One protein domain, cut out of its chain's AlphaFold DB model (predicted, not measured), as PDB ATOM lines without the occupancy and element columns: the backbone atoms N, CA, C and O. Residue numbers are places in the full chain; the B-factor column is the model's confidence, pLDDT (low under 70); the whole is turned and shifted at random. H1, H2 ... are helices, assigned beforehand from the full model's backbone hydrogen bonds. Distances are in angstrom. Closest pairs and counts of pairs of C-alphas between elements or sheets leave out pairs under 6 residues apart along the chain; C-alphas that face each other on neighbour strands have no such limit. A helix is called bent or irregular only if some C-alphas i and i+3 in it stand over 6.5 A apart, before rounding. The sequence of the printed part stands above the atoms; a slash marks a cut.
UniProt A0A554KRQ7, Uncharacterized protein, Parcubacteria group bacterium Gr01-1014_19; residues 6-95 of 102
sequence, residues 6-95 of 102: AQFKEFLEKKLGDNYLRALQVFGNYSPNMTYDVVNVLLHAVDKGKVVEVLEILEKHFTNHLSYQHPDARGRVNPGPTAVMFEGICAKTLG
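AT A GLANCE: This is residues 6 to 95 of the 102 residues of an uncharacterized protein of Parcubacteria group bacterium Gr01-1014_19 (UniProt A0A554KRQ7). Four helical rods, H1b, H2, H3 and H4, make an up-and-down bundle, each running against the one before it, with H1b and H3 side by side and H2 and H4 along them. The first helix is bent, and its first arm, H1a, turns away at one end of the bundle, while the long link of residues 67 to 80 lies at the other end. The printed part has 90 residues with four named helices in the order H1, H2, H3, H4 and no named strand; the class is all helix. It is compact, with a radius of gyration of the C-alphas of 12.5 A and spans of 32 by 29 by 18 A.

HOW THE PARTS SIT: Start at H1, residues 6 to 29, assigned as one helix by its hydrogen bonds but bent: C-alphas 15 and 18 are 9.4 A apart. Its arms, H1a at residues 6 to 15 and H1b at residues 18 to 29, stand at a steep tilt of 61 degrees; H1b is itself irregular, with C-alphas 18 and 21 7.2 A apart. Go on to H2, residues 32 to 47, only just irregular, with C-alphas 33 and 36 6.9 A apart. H1b and H2 form a helical hairpin and only just touch, with 3 pairs of C-alphas within 8 A; the closest are those of Phe 27 and Thr 35, 5.9 A apart. Next comes the hub, H3, residues 51 to 66, which touches three helices. It runs the same way as H1b at a shallow tilt of 21 degrees, with the closest C-alphas, those of Asn 29 and Phe 62, 6.6 A apart. In the hairpin of H2 and H3, residues 41 to 45 touch residues 51 to 55, and the closest C-alphas, of Ala 45 and Val 51, are 4.8 A apart. H4, residues 81 to 93, forms a hairpin with H3 at a shallow tilt of 17 degrees; the C-alphas of Val 54 and Ile 89 come closest, at 6.9 A. H1b and H4 are apart. In H1a, H3 and H4 every O i to N i+4 pair is within hydrogen-bond range; in H1b 7 of 8 are, in H2 10 of 12.

IN THESE COORDINATES: Find C-alpha 6 at (41.519, 10.933, 198.060), where H1a begins. H1b covers 18.9 A, H2 23.9 A and H3 20.7 A; H3 begins at C-alpha 51, (39.618, 17.275, 177.083). H4 covers 16.6 A and ends at C-alpha 93, (33.790, 14.621, 169.418).

THE WHOLE: The C-alphas of Ala 6 and Pro 79 are the two farthest apart, at 35.0 A. The printed part has no cut; the link from H3 to H4 is long, the other two tight. Look at residues 77 to 79 for pLDDT under 70; the mean of the printed part is 89.9.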
ATOM      1  N   ALA A   6      40.167  10.429 198.287       90.38
ATOM      2  CA  ALA A   6      41.519  10.933 198.060       90.38
ATOM      3  C   ALA A   6      42.200  10.253 196.860       90.38
ATOM      4  O   ALA A   6      42.793  10.932 196.026       90.38
ATOM      5  N   GLN A   7      42.057   8.929 196.731       90.38
ATOM      6  CA  GLN A   7      42.596   8.180 195.592       90.38
ATOM      7  C   GLN A   7      41.912   8.567 194.279       90.38
ATOM      8  O   GLN A   7      42.567   8.674 193.244       90.38
ATOM      9  N   PHE A   8      40.596   8.788 194.311       87.69
ATOM     10  CA  PHE A   8      39.856   9.237 193.139       87.69
ATOM     11  C   PHE A   8      40.273  10.651 192.716       87.69
ATOM     12  O   PHE A   8      40.501  10.890 191.532       87.69
ATOM     13  N   LYS A   9      40.434  11.562 193.682       90.25
ATOM     14  CA  LYS A   9      40.918  12.924 193.449       90.25
ATOM     15  C   LYS A   9      42.299  12.923 192.796       90.25
ATOM     16  O   LYS A   9      42.466  13.535 191.749       90.25
ATOM     17  N   GLU A  10      43.255  12.196 193.376       94.12
ATOM     18  CA  GLU A  10      44.618  12.085 192.846       94.12
ATOM     19  C   GLU A  10      44.624  11.503 191.425       94.12
ATOM     20  O   GLU A  10      45.289  12.022 190.527       94.12
ATOM     21  N   PHE A  11      43.834  10.450 191.193       91.81
ATOM     22  CA  PHE A  11      43.675   9.860 189.866       91.81
ATOM     23  C   PHE A  11      43.140  10.872 188.846       91.81
ATOM     24  O   PHE A  11      43.668  10.968 187.734       91.81
ATOM     25  N   LEU A  12      42.101  11.622 189.215       91.56
ATOM     26  CA  LEU A  12      41.442  12.572 188.330       91.56
ATOM     27  C   LEU A  12      42.343  13.773 188.015       91.56
ATOM     28  O   LEU A  12      42.448  14.170 186.856       91.56
ATOM     29  N   GLU A  13      43.040  14.298 189.022       94.75
ATOM     30  CA  GLU A  13      44.029  15.369 188.879       94.75
ATOM     31  C   GLU A  13      45.163  14.948 187.941       94.75
ATOM     32  O   GLU A  13      45.461  15.644 186.972       94.75
ATOM     33  N   LYS A  14      45.710  13.741 188.129       94.31
ATOM     34  CA  LYS A  14      46.736  13.181 187.242       94.31
ATOM     35  C   LYS A  14      46.254  13.014 185.798       94.31
ATOM     36  O   LYS A  14      47.028  13.217 184.866       94.31
ATOM     37  N   LYS A  15      45.000  12.595 185.596       92.88
ATOM     38  CA  LYS A  15      44.424  12.362 184.260       92.88
ATOM     39  C   LYS A  15      44.126  13.658 183.511       92.88
ATOM     40  O   LYS A  15      44.301  13.699 182.297       92.88
ATOM     41  N   LEU A  16      43.659  14.685 184.214       93.88
ATOM     42  CA  LEU A  16      43.247  15.950 183.606       93.88
ATOM     43  C   LEU A  16      44.383  16.977 183.516       93.88
ATOM     44  O   LEU A  16      44.305  17.874 182.672       93.88
ATOM     45  N   GLY A  17      45.426  16.843 184.341       94.06
ATOM     46  CA  GLY A  17      46.569  17.754 184.370       94.06
ATOM     47  C   GLY A  17      46.117  19.201 184.560       94.06
ATOM     48  O   GLY A  17      45.275  19.490 185.410       94.06
ATOM     49  N   ASP A  18      46.593  20.097 183.699       95.69
ATOM     50  CA  ASP A  18      46.270  21.531 183.744       95.69
ATOM     51  C   ASP A  18      44.765  21.831 183.610       95.69
ATOM     52  O   ASP A  18      44.287  22.878 184.045       95.69
ATOM     53  N   ASN A  19      43.981  20.900 183.052       96.44
ATOM     54  CA  ASN A  19      42.533  21.057 182.917       96.44
ATOM     55  C   ASN A  19      41.758  20.678 184.186       96.44
ATOM     56  O   ASN A  19      40.538  20.838 184.216       96.44
ATOM     57  N   TYR A  20      42.423  20.176 185.230       95.31
ATOM     58  CA  TYR A  20      41.763  19.679 186.434       95.31
ATOM     59  C   TYR A  20      40.894  20.746 187.116       95.31
ATOM     60  O   TYR A  20      39.710  20.514 187.358       95.31
ATOM     61  N   LEU A  21      41.433  21.948 187.354       94.94
ATOM     62  CA  LEU A  21      40.678  23.033 187.996       94.94
ATOM     63  C   LEU A  21      39.467  23.474 187.161       94.94
ATOM     64  O   LEU A  21      38.390  23.715 187.706       94.94
ATOM     65  N   ARG A  22      39.626  23.524 185.835       95.69
ATOM     66  CA  ARG A  22      38.544  23.842 184.894       95.69
ATOM     67  C   ARG A  22      37.452  22.768 184.915       95.69
ATOM     68  O   ARG A  22      36.269  23.087 184.955       95.69
ATOM     69  N   ALA A  23      37.833  21.493 184.979       94.38
ATOM     70  CA  ALA A  23      36.887  20.390 185.114       94.38
ATOM     71  C   ALA A  23      36.106  20.442 186.436       94.38
ATOM     72  O   ALA A  23      34.897  20.220 186.425       94.38
ATOM     73  N   LEU A  24      36.749  20.802 187.555       92.94
ATOM     74  CA  LEU A  24      36.053  20.987 188.836       92.94
ATOM     75  C   LEU A  24      34.989  22.088 188.766       92.94
ATOM     76  O   LEU A  24      33.890  21.915 189.293       92.94
ATOM     77  N   GLN A  25      35.285  23.199 188.085       92.50
ATOM     78  CA  GLN A  25      34.299  24.256 187.847       92.50
ATOM     79  C   GLN A  25      33.119  23.732 187.023       92.50
ATOM     80  O   GLN A  25      31.964  23.965 187.379       92.50
ATOM     81  N   VAL A  26      33.395  22.964 185.966       92.88
ATOM     82  CA  VAL A  26      32.353  22.325 185.158       92.88
ATOM     83  C   VAL A  26      31.518  21.350 185.988       92.88
ATOM     84  O   VAL A  26      30.301  21.362 185.850       92.88
ATOM     85  N   PHE A  27      32.095  20.561 186.897       91.06
ATOM     86  CA  PHE A  27      31.301  19.686 187.770       91.06
ATOM     87  C   PHE A  27      30.316  20.464 188.645       91.06
ATOM     88  O   PHE A  27      29.177  20.029 188.798       91.06
ATOM     89  N   GLY A  28      30.716  21.635 189.151       88.06
ATOM     90  CA  GLY A  28      29.845  22.516 189.938       88.06
ATOM     91  C   GLY A  28      28.701  23.161 189.143       88.06
ATOM     92  O   GLY A  28      27.738  23.653 189.732       88.06
ATOM     93  N   ASN A  29      28.769  23.149 187.810       90.12
ATOM     94  CA  ASN A  29      27.738  23.729 186.947       90.12
ATOM     95  C   ASN A  29      26.514  22.817 186.759       90.12
ATOM     96  O   ASN A  29      25.441  23.300 186.386       90.12
ATOM     97  N   TYR A  30      26.654  21.517 187.022       89.12
ATOM     98  CA  TYR A  30      25.613  20.511 186.813       89.12
ATOM     99  C   TYR A  30      25.061  20.003 188.149       89.12
ATOM    100  O   TYR A  30      25.721  20.091 189.182       89.12
ATOM    101  N   SER A  31      23.836  19.467 188.142       87.06
ATOM    102  CA  SER A  31      23.285  18.831 189.344       87.06
ATOM    103  C   SER A  31      24.101  17.585 189.733       87.06
ATOM    104  O   SER A  31      24.659  16.930 188.846       87.06
ATOM    105  N   PRO A  32      24.117  17.189 191.022       82.69
ATOM    106  CA  PRO A  32      24.845  16.000 191.486       82.69
ATOM    107  C   PRO A  32      24.505  14.716 190.715       82.69
ATOM    108  O   PRO A  32      25.356  13.851 190.523       82.69
ATOM    109  N   ASN A  33      23.270  14.612 190.218       80.50
ATOM    110  CA  ASN A  33      22.808  13.464 189.438       80.50
ATOM    111  C   ASN A  33      23.486  13.361 188.062       80.50
ATOM    112  O   ASN A  33      23.561  12.270 187.514       80.50
ATOM    113  N   MET A  34      23.977  14.478 187.518       85.88
ATOM    114  CA  MET A  34      24.654  14.547 186.218       85.88
ATOM    115  C   MET A  34      26.178  14.485 186.337       85.88
ATOM    116  O   MET A  34      26.864  14.284 185.336       85.88
ATOM    117  N   THR A  35      26.732  14.667 187.538       82.75
ATOM    118  CA  THR A  35      28.184  14.715 187.750       82.75
ATOM    119  C   THR A  35      28.868  13.442 187.250       82.75
ATOM    120  O   THR A  35      29.931  13.531 186.639       82.75
ATOM    121  N   TYR A  36      28.243  12.273 187.420       84.88
ATOM    122  CA  TYR A  36      28.776  11.007 186.906       84.88
ATOM    123  C   TYR A  36      28.905  10.989 185.378       84.88
ATOM    124  O   TYR A  36      29.948  10.589 184.862       84.88
ATOM    125  N   ASP A  37      27.891  11.463 184.651       88.50
ATOM    126  CA  ASP A  37      27.919  11.512 183.185       88.50
ATOM    127  C   ASP A  37      28.992  12.480 182.676       88.50
ATOM    128  O   ASP A  37      29.750  12.154 181.759       88.50
ATOM    129  N   VAL A  38      29.111  13.648 183.317       91.50
ATOM    130  CA  VAL A  38      30.142  14.646 182.993       91.50
ATOM    131  C   VAL A  38      31.545  14.077 183.230       91.50
ATOM    132  O   VAL A  38      32.418  14.214 182.372       91.50
ATOM    133  N   VAL A  39      31.766  13.400 184.364       91.25
ATOM    134  CA  VAL A  39      33.043  12.737 184.677       91.25
ATOM    135  C   VAL A  39      33.381  11.680 183.627       91.25
ATOM    136  O   VAL A  39      34.494  11.683 183.104       91.25
ATOM    137  N   ASN A  40      32.435  10.805 183.279       90.38
ATOM    138  CA  ASN A  40      32.664   9.737 182.303       90.38
ATOM    139  C   ASN A  40      33.054  10.289 180.931       90.38
ATOM    140  O   ASN A  40      34.016   9.824 180.315       90.38
ATOM    141  N   VAL A  41      32.344  11.317 180.466       93.31
ATOM    142  CA  VAL A  41      32.657  11.990 179.205       93.31
ATOM    143  C   VAL A  41      34.052  12.614 179.229       93.31
ATOM    144  O   VAL A  41      34.797  12.461 178.260       93.31
ATOM    145  N   LEU A  42      34.447  13.263 180.327       94.31
ATOM    146  CA  LEU A  42      35.786  13.843 180.445       94.31
ATOM    147  C   LEU A  42      36.888  12.785 180.498       94.31
ATOM    148  O   LEU A  42      37.921  12.967 179.859       94.31
ATOM    149  N   LEU A  43      36.678  11.667 181.194       92.38
ATOM    150  CA  LEU A  43      37.647  10.568 181.212       92.38
ATOM    151  C   LEU A  43      37.836   9.965 179.815       92.38
ATOM    152  O   LEU A  43      38.972   9.769 179.383       92.38
ATOM    153  N   HIS A  44      36.754   9.770 179.058       93.94
ATOM    154  CA  HIS A  44      36.869   9.375 177.654       93.94
ATOM    155  C   HIS A  44      37.565  10.442 176.799       93.94
ATOM    156  O   HIS A  44      38.331  10.104 175.897       93.94
ATOM    157  N   ALA A  45      37.340  11.726 177.081       95.25
ATOM    158  CA  ALA A  45      38.025  12.814 176.396       95.25
ATOM    159  C   ALA A  45      39.538  12.806 176.659       95.25
ATOM    160  O   ALA A  45      40.301  13.105 175.739       95.25
ATOM    161  N   VAL A  46      39.984  12.422 177.863       94.44
ATOM    162  CA  VAL A  46      41.413  12.240 178.185       94.44
ATOM    163  C   VAL A  46      42.033  11.203 177.259       94.44
ATOM    164  O   VAL A  46      43.021  11.496 176.590       94.44
ATOM    165  N   ASP A  47      41.411  10.031 177.140       92.00
ATOM    166  CA  ASP A  47      41.934   8.939 176.310       92.00
ATOM    167  C   ASP A  47      41.944   9.280 174.804       92.00
ATOM    168  O   ASP A  47      42.637   8.635 174.017       92.00
ATOM    169  N   LYS A  48      41.189  10.304 174.387       93.31
ATOM    170  CA  LYS A  48      41.139  10.812 173.006       93.31
ATOM    171  C   LYS A  48      41.957  12.088 172.778       93.31
ATOM    172  O   LYS A  48      42.005  12.560 171.647       93.31
ATOM    173  N   GLY A  49      42.567  12.667 173.815       94.94
ATOM    174  CA  GLY A  49      43.237  13.970 173.718       94.94
ATOM    175  C   GLY A  49      42.279  15.129 173.400       94.94
ATOM    176  O   GLY A  49      42.675  16.111 172.780       94.94
ATOM    177  N   LYS A  50      41.005  15.009 173.790       97.00
ATOM    178  CA  LYS A  50      39.907  15.941 173.469       97.00
ATOM    179  C   LYS A  50      39.355  16.697 174.681       97.00
ATOM    180  O   LYS A  50      38.287  17.296 174.594       97.00
ATOM    181  N   VAL A  51      40.070  16.687 175.806       96.38
ATOM    182  CA  VAL A  51      39.618  17.275 177.083       96.38
ATOM    183  C   VAL A  51      39.176  18.731 176.924       96.38
ATOM    184  O   VAL A  51      38.077  19.079 177.338       96.38
ATOM    185  N   VAL A  52      40.002  19.566 176.284       97.00
ATOM    186  CA  VAL A  52      39.719  20.999 176.094       97.00
ATOM    187  C   VAL A  52      38.438  21.214 175.285       97.00
ATOM    188  O   VAL A  52      37.576  21.980 175.704       97.00
ATOM    189  N   GLU A  53      38.287  20.500 174.168       97.44
ATOM    190  CA  GLU A  53      37.116  20.597 173.286       97.44
ATOM    191  C   GLU A  53      35.829  20.201 174.026       97.44
ATOM    192  O   GLU A  53      34.811  20.888 173.949       97.44
ATOM    193  N   VAL A  54      35.886  19.122 174.806       97.12
ATOM    194  CA  VAL A  54      34.750  18.658 175.608       97.12
ATOM    195  C   VAL A  54      34.394  19.650 176.718       97.12
ATOM    196  O   VAL A  54      33.212  19.935 176.910       97.12
ATOM    197  N   LEU A  55      35.382  20.223 177.412       97.06
ATOM    198  CA  LEU A  55      35.141  21.261 178.423       97.06
ATOM    199  C   LEU A  55      34.470  22.497 177.813       97.06
ATOM    200  O   LEU A  55      33.501  22.994 178.379       97.06
ATOM    201  N   GLU A  56      34.905  22.943 176.633       97.62
ATOM    202  CA  GLU A  56      34.267  24.067 175.936       97.62
ATOM    203  C   GLU A  56      32.799  23.796 175.594       97.62
ATOM    204  O   GLU A  56      31.960  24.691 175.719       97.62
ATOM    205  N   ILE A  57      32.465  22.574 175.165       97.25
ATOM    206  CA  ILE A  57      31.075  22.191 174.881       97.25
ATOM    207  C   ILE A  57      30.244  22.233 176.169       97.25
ATOM    208  O   ILE A  57      29.153  22.807 176.177       97.25
ATOM    209  N   LEU A  58      30.764  21.669 177.262       95.50
ATOM    210  CA  LEU A  58      30.076  21.614 178.555       95.50
ATOM    211  C   LEU A  58      29.852  23.007 179.158       95.50
ATOM    212  O   LEU A  58      28.788  23.264 179.725       95.50
ATOM    213  N   GLU A  59      30.822  23.908 179.021       96.00
ATOM    214  CA  GLU A  59      30.733  25.299 179.475       96.00
ATOM    215  C   GLU A  59      29.735  26.105 178.648       96.00
ATOM    216  O   GLU A  59      28.865  26.776 179.207       96.00
ATOM    217  N   LYS A  60      29.799  26.000 177.313       96.25
ATOM    218  CA  LYS A  60      28.825  26.644 176.420       96.25
ATOM    219  C   LYS A  60      27.410  26.158 176.715       96.25
ATOM    220  O   LYS A  60      26.484  26.966 176.760       96.25
ATOM    221  N   HIS A  61      27.240  24.858 176.958       94.62
ATOM    222  CA  HIS A  61      25.946  24.291 177.336       94.62
ATOM    223  C   HIS A  61      25.428  24.876 178.647       94.62
ATOM    224  O   HIS A  61      24.263  25.268 178.723       94.62
ATOM    225  N   PHE A  62      26.291  24.999 179.659       93.25
ATOM    226  CA  PHE A  62      25.912  25.635 180.915       93.25
ATOM    227  C   PHE A  62      25.423  27.071 180.695       93.25
ATOM    228  O   PHE A  62      24.301  27.396 181.089       93.25
ATOM    229  N   THR A  63      26.214  27.899 180.007       94.25
ATOM    230  CA  THR A  63      25.868  29.299 179.730       94.25
ATOM    231  C   THR A  63      24.538  29.424 178.989       94.25
ATOM    232  O   THR A  63      23.688  30.215 179.398       94.25
ATOM    233  N   ASN A  64      24.330  28.612 177.951       93.25
ATOM    234  CA  ASN A  64      23.189  28.746 177.045       93.25
ATOM    235  C   ASN A  64      21.899  28.102 177.570       93.25
ATOM    236  O   ASN A  64      20.805  28.544 177.216       93.25
ATOM    237  N   HIS A  65      22.001  27.040 178.373       89.75
ATOM    238  CA  HIS A  65      20.848  26.191 178.685       89.75
ATOM    239  C   HIS A  65      20.609  25.950 180.174       89.75
ATOM    240  O   HIS A  65      19.483  25.600 180.525       89.75
ATOM    241  N   LEU A  66      21.611  26.105 181.047       89.19
ATOM    242  CA  LEU A  66      21.506  25.672 182.450       89.19
ATOM    243  C   LEU A  66      21.706  26.789 183.479       89.19
ATOM    244  O   LEU A  66      21.249  26.641 184.609       89.19
ATOM    245  N   SER A  67      22.368  27.887 183.115       90.25
ATOM    246  CA  SER A  67      22.748  28.981 184.024       90.25
ATOM    247  C   SER A  67      21.563  29.582 184.793       90.25
ATOM    248  O   SER A  67      21.707  29.960 185.953       90.25
ATOM    249  N   TYR A  68      20.377  29.595 184.182       87.88
ATOM    250  CA  TYR A  68      19.127  30.084 184.767       87.88
ATOM    251  C   TYR A  68      18.348  29.030 185.576       87.88
ATOM    252  O   TYR A  68      17.322  29.348 186.175       87.88
ATOM    253  N   GLN A  69      18.783  27.767 185.581       86.12
ATOM    254  CA  GLN A  69      18.090  26.687 186.284       86.12
ATOM    255  C   GLN A  69      18.539  26.594 187.750       86.12
ATOM    256  O   GLN A  69      19.688  26.891 188.097       86.12
ATOM    257  N   HIS A  70      17.645  26.108 188.615       83.62
ATOM    258  CA  HIS A  70      17.979  25.810 190.007       83.62
ATOM    259  C   HIS A  70      19.061  24.710 190.084       83.62
ATOM    260  O   HIS A  70      18.930  23.716 189.361       83.62
ATOM    261  N   PRO A  71      20.096  24.837 190.944       82.88
ATOM    262  CA  PRO A  71      21.195  23.870 191.046       82.88
ATOM    263  C   PRO A  71      20.756  22.397 191.096       82.88
ATOM    264  O   PRO A  71      21.271  21.578 190.339       82.88
ATOM    265  N   ASP A  72      19.725  22.075 191.882       82.12
ATOM    266  CA  ASP A  72      19.233  20.695 192.074       82.12
ATOM    267  C   ASP A  72      18.522  20.080 190.854       82.12
ATOM    268  O   ASP A  72      18.243  18.875 190.806       82.12
ATOM    269  N   ALA A  73      18.182  20.905 189.864       77.38
ATOM    270  CA  ALA A  73      17.491  20.491 188.648       77.38
ATOM    271  C   ALA A  73      18.355  20.635 187.385       77.38
ATOM    272  O   ALA A  73      17.967  20.123 186.331       77.38
ATOM    273  N   ARG A  74      19.524  21.288 187.480       85.00
ATOM    274  CA  ARG A  74      20.403  21.565 186.337       85.00
ATOM    275  C   ARG A  74      20.785  20.298 185.593       85.00
ATOM    276  O   ARG A  74      21.421  19.394 186.139       85.00
ATOM    277  N   GLY A  75      20.435  20.273 184.315       72.69
ATOM    278  CA  GLY A  75      20.859  19.222 183.401       72.69
ATOM    279  C   GLY A  75      20.028  17.941 183.457       72.69
ATOM    280  O   GLY A  75      20.404  16.997 182.773       72.69
ATOM    281  N   ARG A  76      18.906  17.890 184.198       76.69
ATOM    282  CA  ARG A  76      18.025  16.707 184.212       76.69
ATOM    283  C   ARG A  76      17.650  16.276 182.787       76.69
ATOM    284  O   ARG A  76      17.090  17.053 182.014       76.69
ATOM    285  N   VAL A  77      17.951  15.018 182.472       57.97
ATOM    286  CA  VAL A  77      17.744  14.377 181.167       57.97
ATOM    287  C   VAL A  77      16.308  13.844 181.075       57.97
ATOM    288  O   VAL A  77      16.060  12.652 181.155       57.97
ATOM    289  N   ASN A  78      15.335  14.740 180.938       58.12
ATOM    290  CA  ASN A  78      14.147  14.451 180.124       58.12
ATOM    291  C   ASN A  78      14.436  15.049 178.740       58.12
ATOM    292  O   ASN A  78      15.195  16.021 178.704       58.12
ATOM    293  N   PRO A  79      13.946  14.480 177.618       58.53
ATOM    294  CA  PRO A  79      14.405  14.857 176.278       58.53
ATOM    295  C   PRO A  79      14.505  16.380 176.145       58.53
ATOM    296  O   PRO A  79      13.538  17.105 176.363       58.53
ATOM    297  N   GLY A  80      15.724  16.857 175.901       79.25
ATOM    298  CA  GLY A  80      16.087  18.248 176.127       79.25
ATOM    299  C   GLY A  80      17.535  18.527 175.726       79.25
ATOM    300  O   GLY A  80      18.272  17.602 175.371       79.25
ATOM    301  N   PRO A  81      17.970  19.794 175.776       85.75
ATOM    302  CA  PRO A  81      19.241  20.224 175.194       85.75
ATOM    303  C   PRO A  81      20.453  19.507 175.808       85.75
ATOM    304  O   PRO A  81      21.439  19.274 175.119       85.75
ATOM    305  N   THR A  82      20.369  19.084 177.074       89.56
ATOM    306  CA  THR A  82      21.435  18.313 177.734       89.56
ATOM    307  C   THR A  82      21.633  16.936 177.104       89.56
ATOM    308  O   THR A  82      22.771  16.554 176.854       89.56
ATOM    309  N   ALA A  83      20.553  16.212 176.790       88.06
ATOM    310  CA  ALA A  83      20.642  14.908 176.128       88.06
ATOM    311  C   ALA A  83      21.314  15.039 174.753       88.06
ATOM    312  O   ALA A  83      22.262  14.321 174.448       88.06
ATOM    313  N   VAL A  84      20.871  16.030 173.969       90.44
ATOM    314  CA  VAL A  84      21.410  16.329 172.633       90.44
ATOM    315  C   VAL A  84      22.893  16.695 172.703       90.44
ATOM    316  O   VAL A  84      23.678  16.270 171.856       90.44
ATOM    317  N   MET A  85      23.291  17.462 173.718       93.19
ATOM    318  CA  MET A  85      24.686  17.818 173.952       93.19
ATOM    319  C   MET A  85      25.538  16.575 174.247       93.19
ATOM    320  O   MET A  85      26.551  16.376 173.576       93.19
ATOM    321  N   PHE A  86      25.113  15.704 175.167       91.12
ATOM    322  CA  PHE A  86      25.849  14.480 175.498       91.12
ATOM    323  C   PHE A  86      25.952  13.516 174.311       91.12
ATOM    324  O   PHE A  86      27.038  13.022 174.010       91.12
ATOM    325  N   GLU A  87      24.853  13.290 173.590       90.25
ATOM    326  CA  GLU A  87      24.861  12.495 172.356       90.25
ATOM    327  C   GLU A  87      25.804  13.102 171.307       90.25
ATOM    328  O   GLU A  87      26.560  12.377 170.653       90.25
ATOM    329  N   GLY A  88      25.811  14.432 171.188       92.19
ATOM    330  CA  GLY A  88      26.715  15.184 170.327       92.19
ATOM    331  C   GLY A  88      28.186  14.976 170.686       92.19
ATOM    332  O   GLY A  88      28.969  14.643 169.796       92.19
ATOM    333  N   ILE A  89      28.559  15.107 171.964       94.00
ATOM    334  CA  ILE A  89      29.933  14.854 172.427       94.00
ATOM    335  C   ILE A  89      30.341  13.417 172.102       94.00
ATOM    336  O   ILE A  89      31.380  13.194 171.477       94.00
ATOM    337  N   CYS A  90      29.516  12.440 172.485       91.88
ATOM    338  CA  CYS A  90      29.819  11.029 172.285       91.88
ATOM    339  C   CYS A  90      30.023  10.702 170.802       91.88
ATOM    340  O   CYS A  90      31.065  10.160 170.438       91.88
ATOM    341  N   ALA A  91      29.078  11.074 169.937       91.56
ATOM    342  CA  ALA A  91      29.124  10.705 168.527       91.56
ATOM    343  C   ALA A  91      30.133  11.535 167.715       91.56
ATOM    344  O   ALA A  91      30.867  10.977 166.901       91.56
ATOM    345  N   LYS A  92      30.163  12.859 167.910       92.81
ATOM    346  CA  LYS A  92      30.895  13.785 167.028       92.81
ATOM    347  C   LYS A  92      32.302  14.104 167.524       92.81
ATOM    348  O   LYS A  92      33.206  14.207 166.704       92.81
ATOM    349  N   THR A  93      32.492  14.239 168.836       92.44
ATOM    350  CA  THR A  93      33.790  14.621 169.418       92.44
ATOM    351  C   THR A  93      34.608  13.400 169.831       92.44
ATOM    352  O   THR A  93      35.809  13.341 169.575       92.44
ATOM    353  N   LEU A  94      33.968  12.397 170.438       92.31
ATOM    354  CA  LEU A  94      34.649  11.211 170.968       92.31
ATOM    355  C   LEU A  94      34.626  10.005 170.013       92.31
ATOM    356  O   LEU A  94      35.359   9.036 170.234       92.31
ATOM    357  N   GLY A  95      33.811  10.056 168.953       89.38
ATOM    358  CA  GLY A  95      33.677   8.977 167.968       89.38
ATOM    359  C   GLY A  95      33.064   7.691 168.535       89.38
ATOM    360  O   GLY A  95      33.296   6.604 168.002       89.38
TER     361      GLY A  95